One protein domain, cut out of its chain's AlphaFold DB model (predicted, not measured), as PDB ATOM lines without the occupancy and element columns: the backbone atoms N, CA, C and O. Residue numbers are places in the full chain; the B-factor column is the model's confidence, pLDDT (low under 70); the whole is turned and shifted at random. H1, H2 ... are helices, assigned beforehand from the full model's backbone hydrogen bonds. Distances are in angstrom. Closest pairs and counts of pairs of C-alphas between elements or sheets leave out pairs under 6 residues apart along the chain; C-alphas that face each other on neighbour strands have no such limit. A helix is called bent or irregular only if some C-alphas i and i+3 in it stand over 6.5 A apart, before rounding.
ATOM      1  N   LEU A  10     143.494 285.039 331.487       44.13
ATOM      2  CA  LEU A  10     143.382 284.314 332.752       44.13
ATOM      3  C   LEU A  10     142.932 285.266 333.856       44.13
ATOM      4  O   LEU A  10     141.954 284.958 334.517       44.13
ATOM      5  N   HIS A  11     143.536 286.451 333.975       51.72
ATOM      6  CA  HIS A  11     143.162 287.426 334.995       51.72
ATOM      7  C   HIS A  11     141.714 287.893 334.853       51.72
ATOM      8  O   HIS A  11     141.005 287.926 335.846       51.72
ATOM      9  N   ILE A  12     141.240 288.170 333.635       55.21
ATOM     10  CA  ILE A  12     139.839 288.527 333.403       55.21
ATOM     11  C   ILE A  12     138.935 287.356 333.760       55.21
ATOM     12  O   ILE A  12     137.986 287.561 334.492       55.21
ATOM     13  N   ASN A  13     139.207 286.126 333.321       57.80
ATOM     14  CA  ASN A  13     138.348 284.992 333.675       57.80
ATOM     15  C   ASN A  13     138.392 284.671 335.181       57.80
ATOM     16  O   ASN A  13     137.356 284.375 335.768       57.80
ATOM     17  N   GLU A  14     139.552 284.770 335.831       55.95
ATOM     18  CA  GLU A  14     139.729 284.578 337.275       55.95
ATOM     19  C   GLU A  14     139.065 285.695 338.092       55.95
ATOM     20  O   GLU A  14     138.447 285.411 339.118       55.95
ATOM     21  N   GLU A  15     139.146 286.949 337.638       56.11
ATOM     22  CA  GLU A  15     138.500 288.118 338.247       56.11
ATOM     23  C   GLU A  15     136.983 288.091 338.021       56.11
ATOM     24  O   GLU A  15     136.220 288.325 338.962       56.11
ATOM     25  N   LEU A  16     136.552 287.746 336.803       55.25
ATOM     26  CA  LEU A  16     135.156 287.572 336.409       55.25
ATOM     27  C   LEU A  16     134.510 286.462 337.215       55.25
ATOM     28  O   LEU A  16     133.435 286.672 337.748       55.25
ATOM     29  N   ILE A  17     135.149 285.303 337.344       58.03
ATOM     30  CA  ILE A  17     134.597 284.179 338.106       58.03
ATOM     31  C   ILE A  17     134.807 284.404 339.613       58.03
ATOM     32  O   ILE A  17     134.014 283.954 340.432       58.03
ATOM     33  N   GLY A  18     135.814 285.185 340.010       59.74
ATOM     34  CA  GLY A  18     136.082 285.520 341.407       59.74
ATOM     35  C   GLY A  18     136.699 284.368 342.199       59.74
ATOM     36  O   GLY A  18     136.466 284.278 343.403       59.74
ATOM     37  N   LEU A  19     137.495 283.501 341.556       56.16
ATOM     38  CA  LEU A  19     138.085 282.301 342.181       56.16
ATOM     39  C   LEU A  19     138.969 282.613 343.406       56.16
ATOM     40  O   LEU A  19     139.115 281.772 344.289       56.16
ATOM     41  N   HIS A  20     139.521 283.827 343.485       56.12
ATOM     42  CA  HIS A  20     140.343 284.301 344.607       56.12
ATOM     43  C   HIS A  20     139.563 285.114 345.662       56.12
ATOM     44  O   HIS A  20     140.167 285.709 346.553       56.12
ATOM     45  N   GLY A  21     138.232 285.193 345.552       63.67
ATOM     46  CA  GLY A  21     137.361 285.958 346.449       63.67
ATOM     47  C   GLY A  21     136.678 285.128 347.539       63.67
ATOM     48  O   GLY A  21     136.905 283.929 347.690       63.67
ATOM     49  N   SER A  22     135.783 285.776 348.293       81.21
ATOM     50  CA  SER A  22     134.824 285.051 349.131       81.21
ATOM     51  C   SER A  22     133.876 284.221 348.257       81.21
ATOM     52  O   SER A  22     133.617 284.557 347.101       81.21
ATOM     53  N   ARG A  23     133.310 283.153 348.827       86.38
ATOM     54  CA  ARG A  23     132.304 282.315 348.149       86.38
ATOM     55  C   ARG A  23     131.103 283.143 347.673       86.38
ATOM     56  O   ARG A  23     130.644 282.957 346.554       86.38
ATOM     57  N   ASP A  24     130.663 284.117 348.472       87.00
ATOM     58  CA  ASP A  24     129.591 285.042 348.080       87.00
ATOM     59  C   ASP A  24     130.008 285.980 346.943       87.00
ATOM     60  O   ASP A  24     129.202 286.241 346.054       87.00
ATOM     61  N   LYS A  25     131.268 286.436 346.897       87.71
ATOM     62  CA  LYS A  25     131.771 287.226 345.763       87.71
ATOM     63  C   LYS A  25     131.762 286.405 344.473       87.71
ATOM     64  O   LYS A  25     131.321 286.915 343.450       87.71
ATOM     65  N   PHE A  26     132.204 285.146 344.522       88.79
ATOM     66  CA  PHE A  26     132.127 284.224 343.383       88.79
ATOM     67  C   PHE A  26     130.675 284.047 342.896       88.79
ATOM     68  O   PHE A  26     130.401 284.074 341.695       88.79
ATOM     69  N   LEU A  27     129.721 283.911 343.824       91.40
ATOM     70  CA  LEU A  27     128.303 283.780 343.485       91.40
ATOM     71  C   LEU A  27     127.708 285.076 342.920       91.40
ATOM     72  O   LEU A  27     126.989 285.007 341.928       91.40
ATOM     73  N   LEU A  28     128.031 286.249 343.473       91.96
ATOM     74  CA  LEU A  28     127.601 287.533 342.901       91.96
ATOM     75  C   LEU A  28     128.160 287.744 341.496       91.96
ATOM     76  O   LEU A  28     127.430 288.153 340.600       91.96
ATOM     77  N   ASN A  29     129.430 287.410 341.292       92.29
ATOM     78  CA  ASN A  29     130.072 287.414 339.984       92.29
ATOM     79  C   ASN A  29     129.339 286.505 338.985       92.29
ATOM     80  O   ASN A  29     129.023 286.926 337.874       92.29
ATOM     81  N   THR A  30     129.003 285.286 339.413       92.29
ATOM     82  CA  THR A  30     128.194 284.335 338.638       92.29
ATOM     83  C   THR A  30     126.826 284.927 338.286       92.29
ATOM     84  O   THR A  30     126.414 284.865 337.130       92.29
ATOM     85  N   ILE A  31     126.135 285.551 339.243       94.92
ATOM     86  CA  ILE A  31     124.836 286.196 339.009       94.92
ATOM     87  C   ILE A  31     124.969 287.352 338.016       94.92
ATOM     88  O   ILE A  31     124.188 287.427 337.074       94.92
ATOM     89  N   LEU A  32     125.966 288.224 338.180       94.66
ATOM     90  CA  LEU A  32     126.175 289.373 337.299       94.66
ATOM     91  C   LEU A  32     126.461 288.940 335.855       94.66
ATOM     92  O   LEU A  32     125.883 289.495 334.924       94.66
ATOM     93  N   ILE A  33     127.308 287.925 335.667       94.35
ATOM     94  CA  ILE A  33     127.586 287.352 334.344       94.35
ATOM     95  C   ILE A  33     126.318 286.749 333.738       94.35
ATOM     96  O   ILE A  33     126.017 287.012 332.576       94.35
ATOM     97  N   PHE A  34     125.558 285.973 334.515       95.20
ATOM     98  CA  PHE A  34     124.310 285.371 334.050       95.20
ATOM     99  C   PHE A  34     123.301 286.432 333.599       95.20
ATOM    100  O   PHE A  34     122.767 286.355 332.496       95.20
ATOM    101  N   VAL A  35     123.084 287.451 334.430       95.06
ATOM    102  CA  VAL A  35     122.173 288.571 334.165       95.06
ATOM    103  C   VAL A  35     122.557 289.307 332.885       95.06
ATOM    104  O   VAL A  35     121.693 289.551 332.044       95.06
ATOM    105  N   LEU A  36     123.851 289.589 332.698       94.05
ATOM    106  CA  LEU A  36     124.370 290.174 331.464       94.05
ATOM    107  C   LEU A  36     124.076 289.275 330.259       94.05
ATOM    108  O   LEU A  36     123.426 289.721 329.317       94.05
ATOM    109  N   ARG A  37     124.485 288.001 330.305       93.89
ATOM    110  CA  ARG A  37     124.305 287.046 329.194       93.89
ATOM    111  C   ARG A  37     122.844 286.831 328.811       93.89
ATOM    112  O   ARG A  37     122.556 286.589 327.645       93.89
ATOM    113  N   LYS A  38     121.924 286.894 329.776       93.68
ATOM    114  CA  LYS A  38     120.480 286.771 329.530       93.68
ATOM    115  C   LYS A  38     119.807 288.087 329.133       93.68
ATOM    116  O   LYS A  38     118.635 288.061 328.775       93.68
ATOM    117  N   GLY A  39     120.513 289.217 329.190       90.98
ATOM    118  CA  GLY A  39     119.940 290.533 328.904       90.98
ATOM    119  C   GLY A  39     118.933 291.009 329.957       90.98
ATOM    120  O   GLY A  39     118.061 291.817 329.648       90.98
ATOM    121  N   TYR A  40     119.043 290.523 331.197       92.71
ATOM    122  CA  TYR A  40     118.164 290.873 332.321       92.71
ATOM    123  C   TYR A  40     118.525 292.254 332.896       92.71
ATOM    124  O   TYR A  40     119.080 292.419 333.986       92.71
ATOM    125  N   THR A  41     118.268 293.290 332.107       85.73
ATOM    126  CA  THR A  41     118.690 294.660 332.412       85.73
ATOM    127  C   THR A  41     117.986 295.255 333.632       85.73
ATOM    128  O   THR A  41     118.574 296.110 334.299       85.73
ATOM    129  N   SER A  42     116.777 294.792 333.975       86.41
ATOM    130  CA  SER A  42     115.976 295.388 335.053       86.41
ATOM    131  C   SER A  42     116.521 295.089 336.448       86.41
ATOM    132  O   SER A  42     116.356 295.919 337.332       86.41
ATOM    133  N   VAL A  43     117.225 293.963 336.624       90.42
ATOM    134  CA  VAL A  43     117.824 293.538 337.909       90.42
ATOM    135  C   VAL A  43     119.311 293.878 338.032       90.42
ATOM    136  O   VAL A  43     119.946 293.629 339.059       90.42
ATOM    137  N   THR A  44     119.915 294.417 336.970       88.57
ATOM    138  CA  THR A  44     121.362 294.679 336.917       88.57
ATOM    139  C   THR A  44     121.800 295.653 338.016       88.57
ATOM    140  O   THR A  44     122.861 295.485 338.620       88.57
ATOM    141  N   LYS A  45     120.976 296.666 338.311       86.07
ATOM    142  CA  LYS A  45     121.279 297.673 339.335       86.07
ATOM    143  C   LYS A  45     121.308 297.051 340.733       86.07
ATOM    144  O   LYS A  45     122.220 297.339 341.503       86.07
ATOM    145  N   GLU A  46     120.347 296.192 341.034       88.80
ATOM    146  CA  GLU A  46     120.179 295.481 342.298       88.80
ATOM    147  C   GLU A  46     121.373 294.554 342.543       88.80
ATOM    148  O   GLU A  46     121.966 294.581 343.623       88.80
ATOM    149  N   VAL A  47     121.794 293.807 341.516       91.62
ATOM    150  CA  VAL A  47     122.981 292.938 341.582       91.62
ATOM    151  C   VAL A  47     124.249 293.756 341.844       91.62
ATOM    152  O   VAL A  47     125.041 293.404 342.717       91.62
ATOM    153  N   ILE A  48     124.448 294.872 341.132       89.49
ATOM    154  CA  ILE A  48     125.621 295.740 341.328       89.49
ATOM    155  C   ILE A  48     125.646 296.323 342.747       89.49
ATOM    156  O   ILE A  48     126.709 296.388 343.366       89.49
ATOM    157  N   GLN A  49     124.493 296.723 343.287       88.38
ATOM    158  CA  GLN A  49     124.407 297.287 344.635       88.38
ATOM    159  C   GLN A  49     124.833 296.287 345.720       88.38
ATOM    160  O   GLN A  49     125.487 296.697 346.684       88.38
ATOM    161  N   LEU A  50     124.575 294.985 345.544       88.72
ATOM    162  CA  LEU A  50     124.982 293.949 346.503       88.72
ATOM    163  C   LEU A  50     126.492 293.821 346.698       88.72
ATOM    164  O   LEU A  50     126.932 293.406 347.770       88.72
ATOM    165  N   TYR A  51     127.307 294.210 345.716       89.87
ATOM    166  CA  TYR A  51     128.760 294.199 345.895       89.87
ATOM    167  C   TYR A  51     129.196 295.090 347.061       89.87
ATOM    168  O   TYR A  51     130.104 294.717 347.807       89.87
ATOM    169  N   SER A  52     128.507 296.218 347.270       86.20
ATOM    170  CA  SER A  52     128.787 297.110 348.397       86.20
ATOM    171  C   SER A  52     128.526 296.444 349.752       86.20
ATOM    172  O   SER A  52     129.308 296.642 350.681       86.20
ATOM    173  N   HIS A  53     127.514 295.571 349.850       81.95
ATOM    174  CA  HIS A  53     127.211 294.806 351.067       81.95
ATOM    175  C   HIS A  53     128.318 293.801 351.410       81.95
ATOM    176  O   HIS A  53     128.564 293.522 352.581       81.95
ATOM    177  N   LEU A  54     129.042 293.309 350.402       81.55
ATOM    178  CA  LEU A  54     130.205 292.434 350.566       81.55
ATOM    179  C   LEU A  54     131.537 293.190 350.691       81.55
ATOM    180  O   LEU A  54     132.597 292.575 350.544       81.55
ATOM    181  N   SER A  55     131.517 294.516 350.888       82.16
ATOM    182  CA  SER A  55     132.719 295.373 350.841       82.16
ATOM    183  C   SER A  55     133.587 295.117 349.598       82.16
ATOM    184  O   SER A  55     134.815 295.207 349.635       82.16
ATOM    185  N   SER A  56     132.951 294.739 348.492       84.91
ATOM    186  CA  SER A  56     133.597 294.317 347.256       84.91
ATOM    187  C   SER A  56     133.224 295.266 346.124       84.91
ATOM    188  O   SER A  56     132.245 296.004 346.196       84.91
ATOM    189  N   LYS A  57     134.020 295.255 345.055       88.35
ATOM    190  CA  LYS A  57     133.690 295.960 343.814       88.35
ATOM    191  C   LYS A  57     133.306 294.944 342.738       88.35
ATOM    192  O   LYS A  57     133.938 293.882 342.693       88.35
ATOM    193  N   PRO A  58     132.300 295.245 341.902       90.04
ATOM    194  CA  PRO A  58     132.001 294.429 340.732       90.04
ATOM    195  C   PRO A  58     133.191 294.425 339.757       90.04
ATOM    196  O   PRO A  58     133.915 295.425 339.698       90.04
ATOM    197  N   PRO A  59     133.398 293.337 338.988       89.98
ATOM    198  CA  PRO A  59     134.439 293.286 337.967       89.98
ATOM    199  C   PRO A  59     134.296 294.463 336.984       89.98
ATOM    200  O   PRO A  59     133.212 294.629 336.411       89.98
ATOM    201  N   VAL A 216     127.975 280.049 333.345       92.39
ATOM    202  CA  VAL A 216     128.057 280.005 334.801       92.39
ATOM    203  C   VAL A 216     127.038 279.028 335.376       92.39
ATOM    204  O   VAL A 216     126.195 278.485 334.667       92.39
ATOM    205  N   LEU A 217     127.098 278.798 336.691       91.39
ATOM    206  CA  LEU A 217     126.271 277.797 337.377       91.39
ATOM    207  C   LEU A 217     124.768 277.941 337.064       91.39
ATOM    208  O   LEU A 217     124.066 276.947 336.889       91.39
ATOM    209  N   LEU A 218     124.282 279.181 336.967       94.13
ATOM    210  CA  LEU A 218     122.868 279.492 336.739       94.13
ATOM    211  C   LEU A 218     122.380 279.146 335.325       94.13
ATOM    212  O   LEU A 218     121.185 278.930 335.135       94.13
ATOM    213  N   ASP A 219     123.281 279.020 334.347       93.59
ATOM    214  CA  ASP A 219     122.923 278.575 332.993       93.59
ATOM    215  C   ASP A 219     122.486 277.108 332.948       93.59
ATOM    216  O   ASP A 219     121.848 276.687 331.987       93.59
ATOM    217  N   LYS A 220     122.820 276.328 333.984       94.00
ATOM    218  CA  LYS A 220     122.505 274.897 334.067       94.00
ATOM    219  C   LYS A 220     121.225 274.604 334.846       94.00
ATOM    220  O   LYS A 220     120.890 273.445 335.044       94.00
ATOM    221  N   VAL A 221     120.508 275.624 335.317       94.03
ATOM    222  CA  VAL A 221     119.248 275.433 336.053       94.03
ATOM    223  C   VAL A 221     118.240 274.724 335.153       94.03
ATOM    224  O   VAL A 221     117.961 275.194 334.054       94.03
ATOM    225  N   GLY A 222     117.701 273.603 335.634       91.85
ATOM    226  CA  GLY A 222     116.760 272.761 334.894       91.85
ATOM    227  C   GLY A 222     117.396 271.737 333.952       91.85
ATOM    228  O   GLY A 222     116.662 270.951 333.360       91.85
ATOM    229  N   SER A 223     118.727 271.708 333.825       93.13
ATOM    230  CA  SER A 223     119.438 270.626 333.138       93.13
ATOM    231  C   SER A 223     119.884 269.536 334.117       93.13
ATOM    232  O   SER A 223     119.951 269.753 335.330       93.13
ATOM    233  N   ASP A 224     120.270 268.377 333.582       91.41
ATOM    234  CA  ASP A 224     120.838 267.273 334.370       91.41
ATOM    235  C   ASP A 224     122.148 267.670 335.082       91.41
ATOM    236  O   ASP A 224     122.523 267.081 336.097       91.41
ATOM    237  N   GLU A 225     122.832 268.715 334.599       89.77
ATOM    238  CA  GLU A 225     124.060 269.237 335.208       89.77
ATOM    239  C   GLU A 225     123.793 270.050 336.489       89.77
ATOM    240  O   GLU A 225     124.713 270.246 337.288       89.77
ATOM    241  N   TRP A 226     122.550 270.490 336.739       91.42
ATOM    242  CA  TRP A 226     122.202 271.267 337.936       91.42
ATOM    243  C   TRP A 226     122.536 270.529 339.236       91.42
ATOM    244  O   TRP A 226     122.925 271.161 340.216       91.42
ATOM    245  N   VAL A 227     122.459 269.194 339.244       89.79
ATOM    246  CA  VAL A 227     122.792 268.364 340.414       89.79
ATOM    247  C   VAL A 227     124.231 268.609 340.884       89.79
ATOM    248  O   VAL A 227     124.487 268.679 342.086       89.79
ATOM    249  N   TYR A 228     125.181 268.805 339.964       89.63
ATOM    250  CA  TYR A 228     126.565 269.123 340.327       89.63
ATOM    251  C   TYR A 228     126.687 270.526 340.928       89.63
ATOM    252  O   TYR A 228     127.410 270.720 341.907       89.63
ATOM    253  N   ASN A 229     125.939 271.491 340.391       90.08
ATOM    254  CA  ASN A 229     125.907 272.855 340.913       90.08
ATOM    255  C   ASN A 229     125.261 272.908 342.299       90.08
ATOM    256  O   ASN A 229     125.761 273.618 343.170       90.08
ATOM    257  N   ASP A 230     124.228 272.101 342.547       88.75
ATOM    258  CA  ASP A 230     123.605 271.963 343.862       88.75
ATOM    259  C   ASP A 230     124.614 271.483 344.920       88.75
ATOM    260  O   ASP A 230     124.702 272.056 346.009       88.75
ATOM    261  N   VAL A 231     125.468 270.509 344.571       89.50
ATOM    262  CA  VAL A 231     126.566 270.044 345.438       89.50
ATOM    263  C   VAL A 231     127.605 271.144 345.683       89.50
ATOM    264  O   VAL A 231     128.106 271.276 346.803       89.50
ATOM    265  N   ILE A 232     127.947 271.948 344.672       88.68
ATOM    266  CA  ILE A 232     128.873 273.083 344.834       88.68
ATOM    267  C   ILE A 232     128.282 274.120 345.797       88.68
ATOM    268  O   ILE A 232     128.959 274.542 346.737       88.68
ATOM    269  N   LEU A 233     127.013 274.487 345.613       90.56
ATOM    270  CA  LEU A 233     126.311 275.453 346.459       90.56
ATOM    271  C   LEU A 233     126.194 274.953 347.911       90.56
ATOM    272  O   LEU A 233     126.453 275.715 348.844       90.56
ATOM    273  N   LEU A 234     125.910 273.660 348.115       89.63
ATOM    274  CA  LEU A 234     125.971 273.005 349.430       89.63
ATOM    275  C   LEU A 234     127.331 273.170 350.099       89.63
ATOM    276  O   LEU A 234     127.413 273.509 351.277       89.63
ATOM    277  N   ARG A 235     128.412 272.929 349.352       89.50
ATOM    278  CA  ARG A 235     129.781 273.040 349.873       89.50
ATOM    279  C   ARG A 235     130.159 274.476 350.201       89.50
ATOM    280  O   ARG A 235     130.951 274.699 351.120       89.50
ATOM    281  N   PHE A 236     129.624 275.448 349.464       88.18
ATOM    282  CA  PHE A 236     129.836 276.849 349.797       88.18
ATOM    283  C   PHE A 236     129.209 277.215 351.139       88.18
ATOM    284  O   PHE A 236     129.860 277.933 351.900       88.18
ATOM    285  N   ASN A 237     128.025 276.676 351.450       87.26
ATOM    286  CA  ASN A 237     127.333 276.860 352.728       87.26
ATOM    287  C   ASN A 237     127.295 278.330 353.187       87.26
ATOM    288  O   ASN A 237     127.634 278.658 354.324       87.26
ATOM    289  N   THR A 238     126.962 279.232 352.263       89.52
ATOM    290  CA  THR A 238     126.740 280.651 352.548       89.52
ATOM    291  C   THR A 238     125.261 280.988 352.428       89.52
ATOM    292  O   THR A 238     124.510 280.262 351.776       89.52
ATOM    293  N   LEU A 239     124.836 282.109 353.019       89.88
ATOM    294  CA  LEU A 239     123.451 282.574 352.920       89.88
ATOM    295  C   LEU A 239     123.001 282.690 351.456       89.88
ATOM    296  O   LEU A 239     121.945 282.175 351.097       89.88
ATOM    297  N   LEU A 240     123.828 283.295 350.597       91.81
ATOM    298  CA  LEU A 240     123.517 283.437 349.175       91.81
ATOM    299  C   LEU A 240     123.394 282.073 348.487       91.81
ATOM    300  O   LEU A 240     122.454 281.857 347.725       91.81
ATOM    301  N   ALA A 241     124.296 281.132 348.786       92.90
ATOM    302  CA  ALA A 241     124.229 279.786 348.228       92.90
ATOM    303  C   ALA A 241     122.925 279.069 348.612       92.90
ATOM    304  O   ALA A 241     122.288 278.455 347.759       92.90
ATOM    305  N   LEU A 242     122.510 279.167 349.879       92.82
ATOM    306  CA  LEU A 242     121.281 278.545 350.378       92.82
ATOM    307  C   LEU A 242     120.030 279.152 349.727       92.82
ATOM    308  O   LEU A 242     119.157 278.402 349.291       92.82
ATOM    309  N   ILE A 243     119.980 280.481 349.581       93.85
ATOM    310  CA  ILE A 243     118.875 281.175 348.900       93.85
ATOM    311  C   ILE A 243     118.785 280.746 347.433       93.85
ATOM    312  O   ILE A 243     117.698 280.398 346.975       93.85
ATOM    313  N   ILE A 244     119.908 280.717 346.701       94.51
ATOM    314  CA  ILE A 244     119.941 280.278 345.294       94.51
ATOM    315  C   ILE A 244     119.359 278.867 345.164       94.51
ATOM    316  O   ILE A 244     118.506 278.628 344.312       94.51
ATOM    317  N   ARG A 245     119.796 277.933 346.017       93.81
ATOM    318  CA  ARG A 245     119.316 276.546 345.981       93.81
ATOM    319  C   ARG A 245     117.820 276.455 346.220       93.81
ATOM    320  O   ARG A 245     117.123 275.815 345.442       93.81
ATOM    321  N   GLN A 246     117.333 277.094 347.282       92.30
ATOM    322  CA  GLN A 246     115.920 277.060 347.635       92.30
ATOM    323  C   GLN A 246     115.057 277.663 346.527       92.30
ATOM    324  O   GLN A 246     114.038 277.082 346.155       92.30
ATOM    325  N   GLN A 247     115.480 278.799 345.978       93.78
ATOM    326  CA  GLN A 247     114.695 279.530 344.997       93.78
ATOM    327  C   GLN A 247     114.647 278.847 343.625       93.78
ATOM    328  O   GLN A 247     113.664 278.972 342.893       93.78
ATOM    329  N   LEU A 248     115.702 278.112 343.271       94.35
ATOM    330  CA  LEU A 248     115.826 277.444 341.976       94.35
ATOM    331  C   LEU A 248     115.484 275.949 342.027       94.35
ATOM    332  O   LEU A 248     115.565 275.262 341.007       94.35
ATOM    333  N   LEU A 249     115.071 275.435 343.188       91.35
ATOM    334  CA  LEU A 249     114.700 274.035 343.355       91.35
ATOM    335  C   LEU A 249     113.524 273.668 342.436       91.35
ATOM    336  O   LEU A 249     112.452 274.268 342.497       91.35
ATOM    337  N   GLY A 250     113.725 272.660 341.584       89.59
ATOM    338  CA  GLY A 250     112.697 272.153 340.668       89.59
ATOM    339  C   GLY A 250     112.332 273.090 339.508       89.59
ATOM    340  O   GLY A 250     111.397 272.795 338.767       89.59
ATOM    341  N   LYS A 251     113.045 274.210 339.325       93.78
ATOM    342  CA  LYS A 251     112.833 275.121 338.192       93.78
ATOM    343  C   LYS A 251     113.442 274.541 336.914       93.78
ATOM    344  O   LYS A 251     114.535 273.984 336.936       93.78
ATOM    345  N   SER A 252     112.766 274.742 335.784       93.60
ATOM    346  CA  SER A 252     113.265 274.368 334.452       93.60
ATOM    347  C   SER A 252     114.289 275.354 333.877       93.60
ATOM    348  O   SER A 252     114.942 275.047 332.887       93.60
ATOM    349  N   SER A 253     114.381 276.558 334.444       94.49
ATOM    350  CA  SER A 253     115.302 277.625 334.040       94.49
ATOM    351  C   SER A 253     115.317 278.732 335.096       94.49
ATOM    352  O   SER A 253     114.336 278.889 335.822       94.49
ATOM    353  N   CYS A 254     116.373 279.545 335.137       95.29
ATOM    354  CA  CYS A 254     116.428 280.746 335.973       95.29
ATOM    355  C   CYS A 254     115.972 281.994 335.191       95.29
ATOM    356  O   CYS A 254     116.542 282.350 334.155       95.29
ATOM    357  N   THR A 255     114.919 282.646 335.679       95.89
ATOM    358  CA  THR A 255     114.329 283.854 335.083       95.89
ATOM    359  C   THR A 255     114.802 285.124 335.786       95.89
ATOM    360  O   THR A 255     115.321 285.081 336.900       95.89
ATOM    361  N   GLU A 256     114.574 286.279 335.162       94.97
ATOM    362  CA  GLU A 256     114.870 287.584 335.764       94.97
ATOM    363  C   GLU A 256     114.148 287.787 337.107       94.97
ATOM    364  O   GLU A 256     114.738 288.276 338.069       94.97
ATOM    365  N   LYS A 257     112.896 287.319 337.208       95.13
ATOM    366  CA  LYS A 257     112.117 287.350 338.452       95.13
ATOM    367  C   LYS A 257     112.762 286.510 339.556       95.13
ATOM    368  O   LYS A 257     112.797 286.946 340.702       95.13
ATOM    369  N   ASP A 258     113.298 285.336 339.217       95.97
ATOM    370  CA  ASP A 258     113.989 284.495 340.200       95.97
ATOM    371  C   ASP A 258     115.239 285.206 340.740       95.97
ATOM    372  O   ASP A 258     115.470 285.187 341.946       95.97
ATOM    373  N   ILE A 259     116.006 285.887 339.877       96.14
ATOM    374  CA  ILE A 259     117.150 286.702 340.312       96.14
ATOM    375  C   ILE A 259     116.688 287.813 341.251       96.14
ATOM    376  O   ILE A 259     117.249 287.951 342.335       96.14
ATOM    377  N   PHE A 260     115.650 288.568 340.880       93.88
ATOM    378  CA  PHE A 260     115.111 289.632 341.726       93.88
ATOM    379  C   PHE A 260     114.736 289.120 343.128       93.88
ATOM    380  O   PHE A 260     115.109 289.733 344.127       93.88
ATOM    381  N   GLU A 261     114.067 287.967 343.214       93.23
ATOM    382  CA  GLU A 261     113.700 287.339 344.489       93.23
ATOM    383  C   GLU A 261     114.933 286.907 345.302       93.23
ATOM    384  O   GLU A 261     114.997 287.200 346.497       93.23
ATOM    385  N   ILE A 262     115.959 286.316 344.673       94.12
ATOM    386  CA  ILE A 262     117.229 285.974 345.348       94.12
ATOM    387  C   ILE A 262     117.878 287.234 345.942       94.12
ATOM    388  O   ILE A 262     118.290 287.225 347.104       94.12
ATOM    389  N   MET A 263     117.956 288.325 345.170       91.58
ATOM    390  CA  MET A 263     118.549 289.588 345.629       91.58
ATOM    391  C   MET A 263     117.740 290.211 346.766       91.58
ATOM    392  O   MET A 263     118.317 290.724 347.726       91.58
ATOM    393  N   HIS A 264     116.409 290.147 346.684       90.44
ATOM    394  CA  HIS A 264     115.522 290.674 347.713       90.44
ATOM    395  C   HIS A 264     115.666 289.914 349.040       90.44
ATOM    396  O   HIS A 264     115.870 290.551 350.073       90.44
TER     397      HIS A 264
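This is residues 10 to 59 and 216 to 264 of the 276 residues of an uncharacterized protein of Schistosoma mansoni (UniProt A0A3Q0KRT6). A compact helical bundle is built round H2, its longest helix: H3, H7, H6 and H5, each packed on the next, form an arc round part of H2, and on the open side H1 points end-on at H2, about perpendicular to it, meeting it near Ile 17, the last residue of H1. Short H4 bridges H2 and H5. The printed part has 99 residues with seven named helices, H1 to H7 in order along the chain, and no named strand; the class is all helix. It is compact, with a radius of gyration of the C-alphas of 12.5 A, and its outline is rounded, 32 by 29 by 25 A.

H1, residues 10 to 17, touches residues 26 to 33 of H2, which spans residues 23 to 38; the two are about perpendicular, at 89 degrees, and the closest C-alphas, of Ile 17 and Phe 26, are 5.8 A apart. H2 is the hub, touching four helices. It forms a helical hairpin with H3, residues 41 to 53, at a shallow tilt of 15 degrees, opposite ways; the closest C-alphas are those of Leu 32 and Val 47, 6.4 A. H4, residues 217 to 220, touches residues 30 to 34 of H2, closest at the C-alphas of Phe 34 and Leu 218, 6.6 A. H4 also touches H5, residues 226 to 236, closest at Lys 220 and Trp 226, with C-alphas 5.3 A apart. H5 and H6, residues 239 to 248, form a hairpin at a shallow tilt of 20 degrees; the closest C-alphas, of Leu 233 and Ala 241, are 5.1 A apart. Residues 24 to 27 of H2 touch H6 at a steep tilt of 39 degrees, the same way, closest at the C-alphas of Asp 24 and Leu 240, 6.4 A. H6 and H7, residues 256 to 264, form a hairpin at a shallow tilt of 32 degrees, only just short of steep, with the C-alphas of Ile 243 and Ile 262 closest at 6.2 A. H7 touches H3 at a shallow tilt of 23 degrees, the same way, closest at the C-alphas of Val 43 and Phe 260, 6.1 A. H1 is apart from H3, H4, H5, H6 and H7. The helix packing is only just mostly aligned, 4 of 6 touching pairs with a tilt being shallow. Every O i to N i+4 pair is within hydrogen-bond range in H1, H2, H5, H6 and H7; in H3 4 of 9 are, beside 8 of 10 O i to N i+3 pairs, and H4 is too short for an i+4 pair.

H1 begins at C-alpha 10, (143.382, 284.314, 332.752). H2 measures 22.5 A from first to last C-alpha, H3 20.5 A, H5 15.2 A, H6 14.3 A and H7 12.4 A. H3 is irregular: C-alphas 42 and 45 are 7.2 A apart. H7 ends at C-alpha 264, (115.522, 290.674, 347.713).

The two C-alphas farthest apart, of Ser 55 and Asp 224, are 34.7 A apart. Residues 60 to 215 are not printed; C-alphas 59 and 216 are 15.1 A apart across the cut. No link printed whole is long. The mean pLDDT of the printed part is 86.7, and residues 10 to 21 are under 70.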